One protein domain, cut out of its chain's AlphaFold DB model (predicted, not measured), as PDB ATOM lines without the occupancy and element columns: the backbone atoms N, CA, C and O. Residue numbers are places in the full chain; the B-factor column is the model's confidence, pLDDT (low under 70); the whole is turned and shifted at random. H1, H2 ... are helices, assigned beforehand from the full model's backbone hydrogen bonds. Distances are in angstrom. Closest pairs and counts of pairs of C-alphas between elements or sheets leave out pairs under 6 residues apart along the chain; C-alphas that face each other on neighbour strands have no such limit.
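This is residues 4 to 62 and 70 to 128 of the 698 residues of an uncharacterized protein of Saccharibacillus sp. O23 (UniProt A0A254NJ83). Two lobes of helices follow each other along the longest axis: in one, H1 and H2 pack on H3; in the other, the long H7 and H6 form a hairpin, with the short H5 at a corner with H6 where H6 begins, and the short H4 close to H5. The lobes meet where H3 touches H6, a small contact. The printed part has 118 residues with seven named helices, H1 to H7 in chain order, and no named strand; the class is all helix. The whole is loose, with a radius of gyration of the C-alphas of 17.4 A and spans of 49 by 34 by 25 A.

H7, residues 108 to 128, and H6, residues 88 to 98, form a helical hairpin at a shallow tilt of 12 degrees, opposite ways. H7 touches H6 with residues 114 to 122 alone; the closest C-alphas are those of Tyr 92 and Leu 118, 6.2 A apart. H5, residues 79 to 86, and H6 touch only at the corner, about perpendicular at 79 degrees; the closest C-alphas are those of Thr 83 and Cys 91, 6.5 A apart. H4, residues 72 to 77, and H5 are close but not clearly touching, with the C-alphas of Phe 75 and Trp 82 closest at 6.8 A. H5 and H7 are near each other, with 5 pairs of C-alphas within 10 A. H3, residues 45 to 59, touches H6 at a steep tilt of 52 degrees, opposite ways; the closest C-alphas are those of Glu 53 and Phe 97, 6.7 A apart. H2, residues 27 to 41, and H3 form a helical hairpin at a steep tilt of 43 degrees; the closest C-alphas are those of Ala 41 and Arg 48, 4.8 A apart. H1, residues 4 to 12, touches residues 54 to 58 of H3 alone, at a shallow tilt of 27 degrees, opposite ways; the closest C-alphas are those of Leu 9 and Ala 54, 5.8 A apart. Each O i to N i+4 pair is within hydrogen-bond range in H1, H2, H4, H5 and H6; in H3 10 of 11 are, and in H7 14 of 17.

H7 is 31.8 A long and ends at C-alpha 128 (3.397, -21.526, -4.177). H6 is 15.4 A long, H3 20.5 A and H2 20.6 A. H1, 12.5 A long, begins at C-alpha 4 (-13.454, 4.492, 16.659). H5 is 10.7 A long and H4 8.6 A.

The C-alphas farthest apart, of Arg 23 and Ala 127, are 51.0 A apart. Residues 63 to 69 are not printed; C-alphas 62 and 70 are 12.1 A apart across the cut. The link from H1 to H2 is long. Residues 102 to 109 stand free. The mean pLDDT of the printed part is 80.0; residues 20 to 22, 60 to 62, 70, 100 to 108 and 125 to 128 are under 70.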
ATOM      1  N   ALA A   4     -14.478   4.432  15.618       86.56
ATOM      2  CA  ALA A   4     -13.454   4.492  16.659       86.56
ATOM      3  C   ALA A   4     -12.033   4.330  16.090       86.56
ATOM      4  O   ALA A   4     -11.146   5.103  16.447       86.56
ATOM      5  N   ALA A   5     -11.827   3.386  15.167       84.12
ATOM      6  CA  ALA A   5     -10.544   3.207  14.496       84.12
ATOM      7  C   ALA A   5     -10.209   4.408  13.601       84.12
ATOM      8  O   ALA A   5      -9.067   4.855  13.571       84.12
ATOM      9  N   LYS A   6     -11.198   4.986  12.897       90.94
ATOM     10  CA  LYS A   6     -10.972   6.196  12.081       90.94
ATOM     11  C   LYS A   6     -10.536   7.381  12.948       90.94
ATOM     12  O   LYS A   6      -9.592   8.078  12.583       90.94
ATOM     13  N   ARG A   7     -11.158   7.560  14.122       91.25
ATOM     14  CA  ARG A   7     -10.773   8.572  15.121       91.25
ATOM     15  C   ARG A   7      -9.339   8.372  15.603       91.25
ATOM     16  O   ARG A   7      -8.557   9.315  15.543       91.25
ATOM     17  N   LYS A   8      -8.971   7.159  16.022       90.31
ATOM     18  CA  LYS A   8      -7.607   6.846  16.483       90.31
ATOM     19  C   LYS A   8      -6.559   7.026  15.383       90.31
ATOM     20  O   LYS A   8      -5.519   7.635  15.625       90.31
ATOM     21  N   LEU A   9      -6.856   6.573  14.163       92.06
ATOM     22  CA  LEU A   9      -5.981   6.761  13.008       92.06
ATOM     23  C   LEU A   9      -5.738   8.250  12.747       92.06
ATOM     24  O   LEU A   9      -4.600   8.688  12.612       92.06
ATOM     25  N   ALA A  10      -6.803   9.046  12.736       92.69
ATOM     26  CA  ALA A  10      -6.701  10.475  12.508       92.69
ATOM     27  C   ALA A  10      -5.986  11.214  13.659       92.69
ATOM     28  O   ALA A  10      -5.292  12.194  13.397       92.69
ATOM     29  N   GLN A  11      -6.107  10.739  14.910       93.06
ATOM     30  CA  GLN A  11      -5.340  11.249  16.059       93.06
ATOM     31  C   GLN A  11      -3.841  11.012  15.863       93.06
ATOM     32  O   GLN A  11      -3.055  11.941  16.024       93.06
ATOM     33  N   ARG A  12      -3.450   9.796  15.459       91.44
ATOM     34  CA  ARG A  12      -2.047   9.435  15.181       91.44
ATOM     35  C   ARG A  12      -1.454  10.204  14.002       91.44
ATOM     36  O   ARG A  12      -0.273  10.537  14.008       91.44
ATOM     37  N   LEU A  13      -2.276  10.506  13.000       93.06
ATOM     38  CA  LEU A  13      -1.890  11.337  11.858       93.06
ATOM     39  C   LEU A  13      -1.950  12.840  12.152       93.06
ATOM     40  O   LEU A  13      -1.625  13.631  11.272       93.06
ATOM     41  N   GLU A  14      -2.338  13.228  13.371       93.38
ATOM     42  CA  GLU A  14      -2.448  14.618  13.827       93.38
ATOM     43  C   GLU A  14      -3.339  15.479  12.921       93.38
ATOM     44  O   GLU A  14      -3.086  16.667  12.712       93.38
ATOM     45  N   LEU A  15      -4.414  14.889  12.383       92.19
ATOM     46  CA  LEU A  15      -5.321  15.615  11.504       92.19
ATOM     47  C   LEU A  15      -6.023  16.754  12.277       92.19
ATOM     48  O   LEU A  15      -6.533  16.541  13.384       92.19
ATOM     49  N   PRO A  16      -6.103  17.969  11.704       86.62
ATOM     50  CA  PRO A  16      -6.483  19.180  12.438       86.62
ATOM     51  C   PRO A  16      -7.918  19.148  12.982       86.62
ATOM     52  O   PRO A  16      -8.213  19.754  14.013       86.62
ATOM     53  N   PHE A  17      -8.819  18.406  12.334       85.81
ATOM     54  CA  PHE A  17     -10.218  18.295  12.757       85.81
ATOM     55  C   PHE A  17     -10.427  17.336  13.940       85.81
ATOM     56  O   PHE A  17     -11.483  17.358  14.560       85.81
ATOM     57  N   VAL A  18      -9.436  16.519  14.296       85.06
ATOM     58  CA  VAL A  18      -9.576  15.463  15.313       85.06
ATOM     59  C   VAL A  18      -9.489  16.003  16.735       85.06
ATOM     60  O   VAL A  18     -10.052  15.427  17.664       85.06
ATOM     61  N   ARG A  19      -8.835  17.156  16.909       76.62
ATOM     62  CA  ARG A  19      -8.815  17.894  18.182       76.62
ATOM     63  C   ARG A  19     -10.192  18.460  18.547       76.62
ATOM     64  O   ARG A  19     -10.401  18.891  19.676       76.62
ATOM     65  N   ARG A  20     -11.133  18.459  17.599       61.03
ATOM     66  CA  ARG A  20     -12.498  18.941  17.783       61.03
ATOM     67  C   ARG A  20     -13.323  17.752  18.265       61.03
ATOM     68  O   ARG A  20     -13.590  16.845  17.481       61.03
ATOM     69  N   GLY A  21     -13.715  17.737  19.541       65.00
ATOM     70  CA  GLY A  21     -14.618  16.741  20.143       65.00
ATOM     71  C   GLY A  21     -16.045  16.789  19.580       65.00
ATOM     72  O   GLY A  21     -17.014  16.803  20.331       65.00
ATOM     73  N   THR A  22     -16.173  16.873  18.258       66.12
ATOM     74  CA  THR A  22     -17.428  16.935  17.516       66.12
ATOM     75  C   THR A  22     -18.247  15.676  17.776       66.12
ATOM     76  O   THR A  22     -17.724  14.560  17.867       66.12
ATOM     77  N   ARG A  23     -19.560  15.867  17.942       70.94
ATOM     78  CA  ARG A  23     -20.495  14.786  18.271       70.94
ATOM     79  C   ARG A  23     -20.621  13.784  17.115       70.94
ATOM     80  O   ARG A  23     -20.751  12.591  17.372       70.94
ATOM     81  N   SER A  24     -20.507  14.257  15.873       83.50
ATOM     82  CA  SER A  24     -20.535  13.465  14.639       83.50
ATOM     83  C   SER A  24     -19.186  13.492  13.919       83.50
ATOM     84  O   SER A  24     -18.607  14.556  13.712       83.50
ATOM     85  N   TRP A  25     -18.700  12.323  13.503       87.25
ATOM     86  CA  TRP A  25     -17.444  12.185  12.770       87.25
ATOM     87  C   TRP A  25     -17.530  12.780  11.351       87.25
ATOM     88  O   TRP A  25     -18.369  12.334  10.565       87.25
ATOM     89  N   PRO A  26     -16.669  13.750  10.982       88.81
ATOM     90  CA  PRO A  26     -16.708  14.379   9.664       88.81
ATOM     91  C   PRO A  26     -16.040  13.484   8.605       88.81
ATOM     92  O   PRO A  26     -14.877  13.666   8.241       88.81
ATOM     93  N   GLU A  27     -16.788  12.500   8.101       90.38
ATOM     94  CA  GLU A  27     -16.285  11.475   7.173       90.38
ATOM     95  C   GLU A  27     -15.667  12.073   5.896       90.38
ATOM     96  O   GLU A  27     -14.594  11.644   5.475       90.38
ATOM     97  N   ALA A  28     -16.292  13.096   5.306       83.94
ATOM     98  CA  ALA A  28     -15.805  13.720   4.076       83.94
ATOM     99  C   ALA A  28     -14.449  14.419   4.258       83.94
ATOM    100  O   ALA A  28     -13.550  14.265   3.425       83.94
ATOM    101  N   LEU A  29     -14.262  15.124   5.381       84.12
ATOM    102  CA  LEU A  29     -12.982  15.751   5.721       84.12
ATOM    103  C   LEU A  29     -11.904  14.696   5.958       84.12
ATOM    104  O   LEU A  29     -10.801  14.835   5.438       84.12
ATOM    105  N   PHE A  30     -12.234  13.613   6.666       92.19
ATOM    106  CA  PHE A  30     -11.307  12.505   6.866       92.19
ATOM    107  C   PHE A  30     -10.868  11.878   5.537       92.19
ATOM    108  O   PHE A  30      -9.670  11.721   5.303       92.19
ATOM    109  N   VAL A  31     -11.805  11.583   4.629       90.25
ATOM    110  CA  VAL A  31     -11.482  11.013   3.311       90.25
ATOM    111  C   VAL A  31     -10.621  11.968   2.486       90.25
ATOM    112  O   VAL A  31      -9.652  11.525   1.864       90.25
ATOM    113  N   LYS A  32     -10.936  13.269   2.486       90.44
ATOM    114  CA  LYS A  32     -10.142  14.282   1.780       90.44
ATOM    115  C   LYS A  32      -8.722  14.360   2.341       90.44
ATOM    116  O   LYS A  32      -7.773  14.167   1.590       90.44
ATOM    117  N   SER A  33      -8.572  14.527   3.656       92.12
ATOM    118  CA  SER A  33      -7.258  14.598   4.300       92.12
ATOM    119  C   SER A  33      -6.430  13.328   4.093       92.12
ATOM    120  O   SER A  33      -5.227  13.419   3.883       92.12
ATOM    121  N   MET A  34      -7.054  12.146   4.084       93.06
ATOM    122  CA  MET A  34      -6.356  10.897   3.762       93.06
ATOM    123  C   MET A  34      -5.872  10.858   2.308       93.06
ATOM    124  O   MET A  34      -4.758  10.406   2.056       93.06
ATOM    125  N   ARG A  35      -6.668  11.340   1.342       91.19
ATOM    126  CA  ARG A  35      -6.243  11.430  -0.067       91.19
ATOM    127  C   ARG A  35      -5.087  12.404  -0.246       91.19
ATOM    128  O   ARG A  35      -4.127  12.060  -0.933       91.19
ATOM    129  N   ASP A  36      -5.163  13.560   0.404       89.25
ATOM    130  CA  ASP A  36      -4.113  14.576   0.365       89.25
ATOM    131  C   ASP A  36      -2.820  14.021   0.987       89.25
ATOM    132  O   ASP A  36      -1.758  14.080   0.369       89.25
ATOM    133  N   LEU A  37      -2.910  13.358   2.149       92.50
ATOM    134  CA  LEU A  37      -1.766  12.683   2.768       92.50
ATOM    135  C   LEU A  37      -1.176  11.597   1.863       92.50
ATOM    136  O   LEU A  37       0.037  11.550   1.715       92.50
ATOM    137  N   ILE A  38      -1.988  10.754   1.219       90.50
ATOM    138  CA  ILE A  38      -1.491   9.725   0.287       90.50
ATOM    139  C   ILE A  38      -0.797  10.365  -0.924       90.50
ATOM    140  O   ILE A  38       0.241   9.871  -1.365       90.50
ATOM    141  N   ALA A  39      -1.340  11.460  -1.461       89.69
ATOM    142  CA  ALA A  39      -0.722  12.197  -2.559       89.69
ATOM    143  C   ALA A  39       0.649  12.762  -2.152       89.69
ATOM    144  O   ALA A  39       1.627  12.537  -2.866       89.69
ATOM    145  N   HIS A  40       0.749  13.394  -0.979       87.19
ATOM    146  CA  HIS A  40       2.013  13.905  -0.438       87.19
ATOM    147  C   HIS A  40       2.989  12.795  -0.018       87.19
ATOM    148  O   HIS A  40       4.206  12.953  -0.116       87.19
ATOM    149  N   ALA A  41       2.478  11.639   0.405       88.69
ATOM    150  CA  ALA A  41       3.286  10.487   0.780       88.69
ATOM    151  C   ALA A  41       4.086   9.952  -0.419       88.69
ATOM    152  O   ALA A  41       5.215   9.495  -0.254       88.69
ATOM    153  N   LYS A  42       3.565  10.051  -1.650       86.00
ATOM    154  CA  LYS A  42       4.293   9.578  -2.844       86.00
ATOM    155  C   LYS A  42       5.688  10.200  -2.967       86.00
ATOM    156  O   LYS A  42       6.621   9.491  -3.332       86.00
ATOM    157  N   SER A  43       5.837  11.475  -2.610       84.44
ATOM    158  CA  SER A  43       7.115  12.195  -2.645       84.44
ATOM    159  C   SER A  43       7.877  12.189  -1.314       84.44
ATOM    160  O   SER A  43       9.073  12.454  -1.316       84.44
ATOM    161  N   ASN A  44       7.237  11.864  -0.182       88.44
ATOM    162  CA  ASN A  44       7.851  11.936   1.149       88.44
ATOM    163  C   ASN A  44       7.897  10.559   1.852       88.44
ATOM    164  O   ASN A  44       6.869   9.961   2.179       88.44
ATOM    165  N   ARG A  45       9.112  10.041   2.100       81.25
ATOM    166  CA  ARG A  45       9.344   8.739   2.763       81.25
ATOM    167  C   ARG A  45       8.877   8.726   4.222       81.25
ATOM    168  O   ARG A  45       8.297   7.732   4.651       81.25
ATOM    169  N   GLU A  46       9.082   9.808   4.964       82.75
ATOM    170  CA  GLU A  46       8.673   9.899   6.370       82.75
ATOM    171  C   GLU A  46       7.155   9.867   6.502       82.75
ATOM    172  O   GLU A  46       6.615   9.157   7.347       82.75
ATOM    173  N   LEU A  47       6.460  10.577   5.611       86.06
ATOM    174  CA  LEU A  47       5.002  10.627   5.609       86.06
ATOM    175  C   LEU A  47       4.396   9.275   5.198       86.06
ATOM    176  O   LEU A  47       3.409   8.853   5.799       86.06
ATOM    177  N   ARG A  48       5.024   8.543   4.261       86.94
ATOM    178  CA  ARG A  48       4.676   7.132   3.977       86.94
ATOM    179  C   ARG A  48       4.810   6.254   5.207       86.94
ATOM    180  O   ARG A  48       3.898   5.484   5.489       86.94
ATOM    181  N   ARG A  49       5.923   6.382   5.931       81.44
ATOM    182  CA  ARG A  49       6.170   5.615   7.150       81.44
ATOM    183  C   ARG A  49       5.126   5.937   8.218       81.44
ATOM    184  O   ARG A  49       4.464   5.020   8.674       81.44
ATOM    185  N   LYS A  50       4.894   7.218   8.524       87.31
ATOM    186  CA  LYS A  50       3.890   7.657   9.510       87.31
ATOM    187  C   LYS A  50       2.485   7.165   9.150       87.31
ATOM    188  O   LYS A  50       1.763   6.672  10.012       87.31
ATOM    189  N   LEU A  51       2.100   7.254   7.871       90.38
ATOM    190  CA  LEU A  51       0.812   6.749   7.383       90.38
ATOM    191  C   LEU A  51       0.681   5.243   7.606       90.38
ATOM    192  O   LEU A  51      -0.361   4.757   8.041       90.38
ATOM    193  N   ALA A  52       1.742   4.511   7.312       81.94
ATOM    194  CA  ALA A  52       1.716   3.070   7.349       81.94
ATOM    195  C   ALA A  52       1.885   2.500   8.774       81.94
ATOM    196  O   ALA A  52       1.189   1.549   9.104       81.94
ATOM    197  N   GLU A  53       2.658   3.145   9.655       82.38
ATOM    198  CA  GLU A  53       2.675   2.886  11.105       82.38
ATOM    199  C   GLU A  53       1.282   3.105  11.719       82.38
ATOM    200  O   GLU A  53       0.778   2.264  12.467       82.38
ATOM    201  N   ALA A  54       0.615   4.208  11.359       88.00
ATOM    202  CA  ALA A  54      -0.722   4.513  11.855       88.00
ATOM    203  C   ALA A  54      -1.761   3.482  11.376       88.00
ATOM    204  O   ALA A  54      -2.627   3.080  12.155       88.00
ATOM    205  N   LEU A  55      -1.656   3.025  10.121       85.00
ATOM    206  CA  LEU A  55      -2.499   1.962   9.567       85.00
ATOM    207  C   LEU A  55      -2.189   0.599  10.187       85.00
ATOM    208  O   LEU A  55      -3.126  -0.135  10.499       85.00
ATOM    209  N   ALA A  56      -0.916   0.257  10.395       77.44
ATOM    210  CA  ALA A  56      -0.497  -0.993  11.024       77.44
ATOM    211  C   ALA A  56      -1.088  -1.095  12.431       77.44
ATOM    212  O   ALA A  56      -1.767  -2.060  12.757       77.44
ATOM    213  N   ALA A  57      -0.967  -0.040  13.229       80.19
ATOM    214  CA  ALA A  57      -1.445  -0.052  14.601       80.19
ATOM    215  C   ALA A  57      -2.987  -0.002  14.754       80.19
ATOM    216  O   ALA A  57      -3.474  -0.045  15.882       80.19
ATOM    217  N   GLU A  58      -3.760   0.110  13.663       80.19
ATOM    218  CA  GLU A  58      -5.226  -0.079  13.649       80.19
ATOM    219  C   GLU A  58      -5.670  -1.351  12.901       80.19
ATOM    220  O   GLU A  58      -6.792  -1.819  13.096       80.19
ATOM    221  N   SER A  59      -4.826  -1.896  12.021       70.12
ATOM    222  CA  SER A  59      -5.107  -3.116  11.249       70.12
ATOM    223  C   SER A  59      -4.569  -4.383  11.912       70.12
ATOM    224  O   SER A  59      -5.069  -5.469  11.624       70.12
ATOM    225  N   VAL A  60      -3.597  -4.252  12.817       64.75
ATOM    226  CA  VAL A  60      -3.075  -5.344  13.638       64.75
ATOM    227  C   VAL A  60      -4.015  -5.538  14.836       64.75
ATOM    228  O   VAL A  60      -4.091  -4.648  15.688       64.75
ATOM    229  N   PRO A  61      -4.756  -6.659  14.938       59.88
ATOM    230  CA  PRO A  61      -5.371  -7.027  16.206       59.88
ATOM    231  C   PRO A  61      -4.244  -7.157  17.234       59.88
ATOM    232  O   PRO A  61      -3.271  -7.863  16.976       59.88
ATOM    233  N   ALA A  62      -4.335  -6.422  18.347       52.31
ATOM    234  CA  ALA A  62      -3.351  -6.527  19.419       52.31
ATOM    235  C   ALA A  62      -3.211  -8.016  19.787       52.31
ATOM    236  O   ALA A  62      -4.237  -8.632  20.092       52.31
ATOM    237  N   LEU A  70       7.094 -10.236  18.386       68.12
ATOM    238  CA  LEU A  70       7.870 -10.626  17.210       68.12
ATOM    239  C   LEU A  70       9.274 -10.002  17.292       68.12
ATOM    240  O   LEU A  70       9.473  -8.849  16.915       68.12
ATOM    241  N   THR A  71      10.245 -10.756  17.806       76.94
ATOM    242  CA  THR A  71      11.664 -10.395  17.756       76.94
ATOM    243  C   THR A  71      12.273 -10.959  16.481       76.94
ATOM    244  O   THR A  71      11.877 -12.033  16.019       76.94
ATOM    245  N   PHE A  72      13.265 -10.271  15.917       76.38
ATOM    246  CA  PHE A  72      13.942 -10.717  14.693       76.38
ATOM    247  C   PHE A  72      14.523 -12.126  14.819       76.38
ATOM    248  O   PHE A  72      14.372 -12.937  13.911       76.38
ATOM    249  N   GLU A  73      15.091 -12.444  15.982       81.56
ATOM    250  CA  GLU A  73      15.635 -13.769  16.282       81.56
ATOM    251  C   GLU A  73      14.548 -14.853  16.278       81.56
ATOM    252  O   GLU A  73      14.766 -15.949  15.765       81.56
ATOM    253  N   SER A  74      13.350 -14.541  16.789       81.94
ATOM    254  CA  SER A  74      12.222 -15.480  16.791       81.94
ATOM    255  C   SER A  74      11.616 -15.699  15.402       81.94
ATOM    256  O   SER A  74      11.101 -16.783  15.129       81.94
ATOM    257  N   PHE A  75      11.676 -14.691  14.526       82.50
ATOM    258  CA  PHE A  75      11.212 -14.809  13.148       82.50
ATOM    259  C   PHE A  75      12.197 -15.617  12.297       82.50
ATOM    260  O   PHE A  75      11.783 -16.518  11.571       82.50
ATOM    261  N   ASP A  76      13.499 -15.348  12.431       83.94
ATOM    262  CA  ASP A  76      14.546 -16.062  11.692       83.94
ATOM    263  C   ASP A  76      14.625 -17.548  12.078       83.94
ATOM    264  O   ASP A  76      14.976 -18.381  11.240       83.94
ATOM    265  N   ALA A  77      14.268 -17.889  13.321       87.25
ATOM    266  CA  ALA A  77      14.233 -19.270  13.794       87.25
ATOM    267  C   ALA A  77      13.158 -20.123  13.094       87.25
ATOM    268  O   ALA A  77      13.409 -21.301  12.836       87.25
ATOM    269  N   ASP A  78      11.983 -19.558  12.782       87.19
ATOM    270  CA  ASP A  78      10.875 -20.316  12.181       87.19
ATOM    271  C   ASP A  78       9.924 -19.454  11.323       87.19
ATOM    272  O   ASP A  78       8.762 -19.203  11.657       87.19
ATOM    273  N   VAL A  79      10.428 -19.007  10.170       87.06
ATOM    274  CA  VAL A  79       9.683 -18.186   9.195       87.06
ATOM    275  C   VAL A  79       8.367 -18.849   8.769       87.06
ATOM    276  O   VAL A  79       7.344 -18.171   8.624       87.06
ATOM    277  N   SER A  80       8.371 -20.171   8.589       85.94
ATOM    278  CA  SER A  80       7.210 -20.936   8.127       85.94
ATOM    279  C   SER A  80       6.097 -20.965   9.170       85.94
ATOM    280  O   SER A  80       4.934 -20.773   8.811       85.94
ATOM    281  N   ALA A  81       6.424 -21.142  10.456       85.56
ATOM    282  CA  ALA A  81       5.427 -21.108  11.524       85.56
ATOM    283  C   ALA A  81       4.768 -19.728  11.654       85.56
ATOM    284  O   ALA A  81       3.541 -19.641  11.749       85.56
ATOM    285  N   TRP A  82       5.549 -18.644  11.587       83.50
ATOM    286  CA  TRP A  82       5.012 -17.277  11.615       83.50
ATOM    287  C   TRP A  82       4.121 -16.986  10.404       83.50
ATOM    288  O   TRP A  82       3.016 -16.459  10.553       83.50
ATOM    289  N   THR A  83       4.570 -17.389   9.215       85.19
ATOM    290  CA  THR A  83       3.839 -17.193   7.959       85.19
ATOM    291  C   THR A  83       2.535 -17.988   7.929       85.19
ATOM    292  O   THR A  83       1.510 -17.458   7.501       85.19
ATOM    293  N   ALA A  84       2.535 -19.223   8.439       83.12
ATOM    294  CA  ALA A  84       1.334 -20.047   8.569       83.12
ATOM    295  C   ALA A  84       0.352 -19.485   9.608       83.12
ATOM    296  O   ALA A  84      -0.861 -19.581   9.428       83.12
ATOM    297  N   ARG A  85       0.871 -18.892  10.688       81.62
ATOM    298  CA  ARG A  85       0.066 -18.391  11.805       81.62
ATOM    299  C   ARG A  85      -0.589 -17.038  11.527       81.62
ATOM    300  O   ARG A  85      -1.767 -16.869  11.822       81.62
ATOM    301  N   TYR A  86       0.159 -16.083  10.981       79.12
ATOM    302  CA  TYR A  86      -0.299 -14.695  10.810       79.12
ATOM    303  C   TYR A  86      -0.517 -14.296   9.350       79.12
ATOM    304  O   TYR A  86      -1.103 -13.252   9.064       79.12
ATOM    305  N   GLY A  87      -0.069 -15.130   8.416       80.94
ATOM    306  CA  GLY A  87      -0.069 -14.822   6.999       80.94
ATOM    307  C   GLY A  87       1.170 -14.030   6.585       80.94
ATOM    308  O   GLY A  87       1.616 -13.092   7.246       80.94
ATOM    309  N   LYS A  88       1.694 -14.376   5.414       81.56
ATOM    310  CA  LYS A  88       2.892 -13.786   4.808       81.56
ATOM    311  C   LYS A  88       2.914 -12.260   4.803       81.56
ATOM    312  O   LYS A  88       3.907 -11.652   5.191       81.56
ATOM    313  N   TRP A  89       1.829 -11.630   4.352       79.25
ATOM    314  CA  TRP A  89       1.771 -10.170   4.247       79.25
ATOM    315  C   TRP A  89       1.827  -9.494   5.612       79.25
ATOM    316  O   TRP A  89       2.383  -8.408   5.729       79.25
ATOM    317  N   HIS A  90       1.313 -10.152   6.650       76.94
ATOM    318  CA  HIS A  90       1.409  -9.650   8.011       76.94
ATOM    319  C   HIS A  90       2.867  -9.636   8.481       76.94
ATOM    320  O   HIS A  90       3.358  -8.600   8.925       76.94
ATOM    321  N   CYS A  91       3.589 -10.743   8.282       81.12
ATOM    322  CA  CYS A  91       5.019 -10.828   8.580       81.12
ATOM    323  C   CYS A  91       5.841  -9.825   7.755       81.12
ATOM    324  O   CYS A  91       6.726  -9.166   8.298       81.12
ATOM    325  N   TYR A  92       5.513  -9.647   6.470       82.88
ATOM    326  CA  TYR A  92       6.179  -8.684   5.589       82.88
ATOM    327  C   TYR A  92       6.059  -7.250   6.115       82.88
ATOM    328  O   TYR A  92       7.061  -6.554   6.261       82.88
ATOM    329  N   TRP A  93       4.841  -6.808   6.437       79.31
ATOM    330  CA  TRP A  93       4.618  -5.451   6.931       79.31
ATOM    331  C   TRP A  93       5.183  -5.244   8.336       79.31
ATOM    332  O   TRP A  93       5.768  -4.195   8.593       79.31
ATOM    333  N   ALA A  94       5.087  -6.243   9.219       78.25
ATOM    334  CA  ALA A  94       5.699  -6.176  10.544       78.25
ATOM    335  C   ALA A  94       7.220  -5.961  10.448       78.25
ATOM    336  O   ALA A  94       7.750  -5.045  11.074       78.25
ATOM    337  N   LEU A  95       7.904  -6.718   9.580       79.50
ATOM    338  CA  LEU A  95       9.335  -6.541   9.326       79.50
ATOM    339  C   LEU A  95       9.648  -5.181   8.693       79.50
ATOM    340  O   LEU A  95      10.586  -4.514   9.122       79.50
ATOM    341  N   TYR A  96       8.837  -4.738   7.727       79.25
ATOM    342  CA  TYR A  96       9.021  -3.455   7.048       79.25
ATOM    343  C   TYR A  96       8.939  -2.254   8.008       79.25
ATOM    344  O   TYR A  96       9.723  -1.317   7.871       79.25
ATOM    345  N   PHE A  97       8.029  -2.281   8.990       70.38
ATOM    346  CA  PHE A  97       7.872  -1.188   9.966       70.38
ATOM    347  C   PHE A  97       8.781  -1.293  11.188       70.38
ATOM    348  O   PHE A  97       9.021  -0.289  11.847       70.38
ATOM    349  N   SER A  98       9.303  -2.480  11.486       72.19
ATOM    350  CA  SER A  98      10.234  -2.686  12.605       72.19
ATOM    351  C   SER A  98      11.678  -2.250  12.310       72.19
ATOM    352  O   SER A  98      12.507  -2.236  13.218       72.19
ATOM    353  N   ALA A  99      11.992  -1.877  11.063       72.56
ATOM    354  CA  ALA A  99      13.309  -1.368  10.697       72.56
ATOM    355  C   ALA A  99      13.570   0.003  11.367       72.56
ATOM    356  O   ALA A  99      12.785   0.936  11.156       72.56
ATOM    357  N   PRO A 100      14.654   0.164  12.152       65.88
ATOM    358  CA  PRO A 100      14.966   1.426  12.814       65.88
ATOM    359  C   PRO A 100      15.199   2.515  11.760       65.88
ATOM    360  O   PRO A 100      15.957   2.343  10.805       65.88
ATOM    361  N   ALA A 101      14.495   3.638  11.898       53.66
ATOM    362  CA  ALA A 101      14.585   4.731  10.943       53.66
ATOM    363  C   ALA A 101      15.772   5.635  11.268       53.66
ATOM    364  O   ALA A 101      15.679   6.477  12.153       53.66
ATOM    365  N   GLY A 102      16.844   5.511  10.488       51.91
ATOM    366  CA  GLY A 102      17.741   6.636  10.227       51.91
ATOM    367  C   GLY A 102      18.653   7.080  11.368       51.91
ATOM    368  O   GLY A 102      19.257   8.138  11.239       51.91
ATOM    369  N   GLU A 103      18.824   6.296  12.429       48.00
ATOM    370  CA  GLU A 103      20.134   6.328  13.072       48.00
ATOM    371  C   GLU A 103      21.070   5.597  12.117       48.00
ATOM    372  O   GLU A 103      20.822   4.441  11.772       48.00
ATOM    373  N   GLU A 104      22.081   6.303  11.613       51.47
ATOM    374  CA  GLU A 104      23.235   5.717  10.936       51.47
ATOM    375  C   GLU A 104      23.939   4.792  11.936       51.47
ATOM    376  O   GLU A 104      24.987   5.104  12.488       51.47
ATOM    377  N   THR A 105      23.332   3.647  12.240       50.94
ATOM    378  CA  THR A 105      24.061   2.537  12.820       50.94
ATOM    379  C   THR A 105      25.119   2.199  11.784       50.94
ATOM    380  O   THR A 105      24.776   1.819  10.664       50.94
ATOM    381  N   GLU A 106      26.388   2.400  12.147       56.03
ATOM    382  CA  GLU A 106      27.575   2.211  11.295       56.03
ATOM    383  C   GLU A 106      27.609   0.829  10.607       56.03
ATOM    384  O   GLU A 106      28.286   0.624   9.598       56.03
ATOM    385  N   ASP A 107      26.793  -0.106  11.088       57.81
ATOM    386  CA  ASP A 107      26.586  -1.426  10.526       57.81
ATOM    387  C   ASP A 107      25.549  -1.421   9.385       57.81
ATOM    388  O   ASP A 107      24.419  -1.894   9.519       57.81
ATOM    389  N   GLY A 108      25.960  -1.012   8.180       65.81
ATOM    390  CA  GLY A 108      25.178  -1.212   6.941       65.81
ATOM    391  C   GLY A 108      24.766  -2.678   6.666       65.81
ATOM    392  O   GLY A 108      23.939  -2.956   5.794       65.81
ATOM    393  N   GLN A 109      25.301  -3.629   7.438       70.12
ATOM    394  CA  GLN A 109      24.910  -5.037   7.446       70.12
ATOM    395  C   GLN A 109      23.482  -5.256   7.962       70.12
ATOM    396  O   GLN A 109      22.785  -6.146   7.466       70.12
ATOM    397  N   THR A 110      23.004  -4.446   8.914       73.06
ATOM    398  CA  THR A 110      21.658  -4.620   9.466       73.06
ATOM    399  C   THR A 110      20.616  -4.293   8.399       73.06
ATOM    400  O   THR A 110      19.749  -5.128   8.141       73.06
ATOM    401  N   GLU A 111      20.744  -3.167   7.682       76.69
ATOM    402  CA  GLU A 111      19.818  -2.775   6.601       76.69
ATOM    403  C   GLU A 111      19.794  -3.793   5.447       76.69
ATOM    404  O   GLU A 111      18.723  -4.139   4.938       76.69
ATOM    405  N   GLN A 112      20.954  -4.341   5.069       79.19
ATOM    406  CA  GLN A 112      21.022  -5.416   4.075       79.19
ATOM    407  C   GLN A 112      20.290  -6.678   4.551       79.19
ATOM    408  O   GLN A 112      19.522  -7.258   3.782       79.19
ATOM    409  N   SER A 113      20.444  -7.066   5.822       81.31
ATOM    410  CA  SER A 113      19.718  -8.214   6.382       81.31
ATOM    411  C   SER A 113      18.191  -8.018   6.346       81.31
ATOM    412  O   SER A 113      17.460  -8.963   6.051       81.31
ATOM    413  N   TYR A 114      17.693  -6.791   6.558       82.38
ATOM    414  CA  TYR A 114      16.263  -6.470   6.433       82.38
ATOM    415  C   TYR A 114      15.752  -6.651   5.005       82.38
ATOM    416  O   TYR A 114      14.700  -7.261   4.800       82.38
ATOM    417  N   ARG A 115      16.496  -6.153   4.011       83.06
ATOM    418  CA  ARG A 115      16.112  -6.295   2.600       83.06
ATOM    419  C   ARG A 115      16.051  -7.754   2.174       83.06
ATOM    420  O   ARG A 115      15.045  -8.166   1.608       83.06
ATOM    421  N   VAL A 116      17.062  -8.546   2.536       87.56
ATOM    422  CA  VAL A 116      17.116  -9.976   2.197       87.56
ATOM    423  C   VAL A 116      15.928 -10.742   2.795       87.56
ATOM    424  O   VAL A 116      15.334 -11.578   2.118       87.56
ATOM    425  N   ARG A 117      15.519 -10.436   4.036       85.19
ATOM    426  CA  ARG A 117      14.328 -11.051   4.657       85.19
ATOM    427  C   ARG A 117      13.031 -10.690   3.919       85.19
ATOM    428  O   ARG A 117      12.201 -11.568   3.686       85.19
ATOM    429  N   LEU A 118      12.860  -9.422   3.533       86.56
ATOM    430  CA  LEU A 118      11.684  -8.960   2.784       86.56
ATOM    431  C   LEU A 118      11.615  -9.579   1.381       86.56
ATOM    432  O   LEU A 118      10.536  -9.978   0.941       86.56
ATOM    433  N   GLU A 119      12.756  -9.690   0.699       85.88
ATOM    434  CA  GLU A 119      12.869 -10.334  -0.614       85.88
ATOM    435  C   GLU A 119      12.576 -11.834  -0.537       85.88
ATOM    436  O   GLU A 119      11.814 -12.349  -1.357       85.88
ATOM    437  N   ARG A 120      13.096 -12.527   0.485       85.62
ATOM    438  CA  ARG A 120      12.808 -13.947   0.725       85.62
ATOM    439  C   ARG A 120      11.315 -14.192   0.921       85.62
ATOM    440  O   ARG A 120      10.758 -15.073   0.269       85.62
ATOM    441  N   LEU A 121      10.664 -13.384   1.765       84.38
ATOM    442  CA  LEU A 121       9.218 -13.465   1.939       84.38
ATOM    443  C   LEU A 121       8.510 -13.227   0.612       84.38
ATOM    444  O   LEU A 121       7.660 -14.031   0.259       84.38
ATOM    445  N   ALA A 122       8.854 -12.180  -0.146       82.06
ATOM    446  CA  ALA A 122       8.223 -11.885  -1.433       82.06
ATOM    447  C   ALA A 122       8.319 -13.068  -2.418       82.06
ATOM    448  O   ALA A 122       7.284 -13.482  -2.953       82.06
ATOM    449  N   ALA A 123       9.508 -13.665  -2.556       82.44
ATOM    450  CA  ALA A 123       9.815 -14.737  -3.505       82.44
ATOM    451  C   ALA A 123       9.037 -16.047  -3.269       82.44
ATOM    452  O   ALA A 123       8.647 -16.703  -4.233       82.44
ATOM    453  N   GLU A 124       8.722 -16.414  -2.020       75.94
ATOM    454  CA  GLU A 124       7.983 -17.659  -1.722       75.94
ATOM    455  C   GLU A 124       6.563 -17.696  -2.351       75.94
ATOM    456  O   GLU A 124       6.028 -18.775  -2.590       75.94
ATOM    457  N   ASN A 125       5.970 -16.548  -2.741       64.19
ATOM    458  CA  ASN A 125       4.651 -16.524  -3.416       64.19
ATOM    459  C   ASN A 125       4.714 -17.077  -4.833       64.19
ATOM    460  O   ASN A 125       3.756 -17.689  -5.299       64.19
ATOM    461  N   GLU A 126       5.803 -16.791  -5.540       65.38
ATOM    462  CA  GLU A 126       5.913 -17.157  -6.947       65.38
ATOM    463  C   GLU A 126       6.039 -18.679  -7.096       65.38
ATOM    464  O   GLU A 126       5.538 -19.252  -8.064       65.38
ATOM    465  N   ALA A 127       6.618 -19.345  -6.092       64.44
ATOM    466  CA  ALA A 127       6.712 -20.797  -6.024       64.44
ATOM    467  C   ALA A 127       5.373 -21.464  -5.648       64.44
ATOM    468  O   ALA A 127       4.963 -22.428  -6.303       64.44
ATOM    469  N   ASP A 128       4.656 -20.935  -4.650       64.56
ATOM    470  CA  ASP A 128       3.397 -21.526  -4.177       64.56
ATOM    471  C   ASP A 128       2.224 -21.301  -5.147       64.56
ATOM    472  O   ASP A 128       1.426 -22.216  -5.378       64.56
TER     473      ASP A 128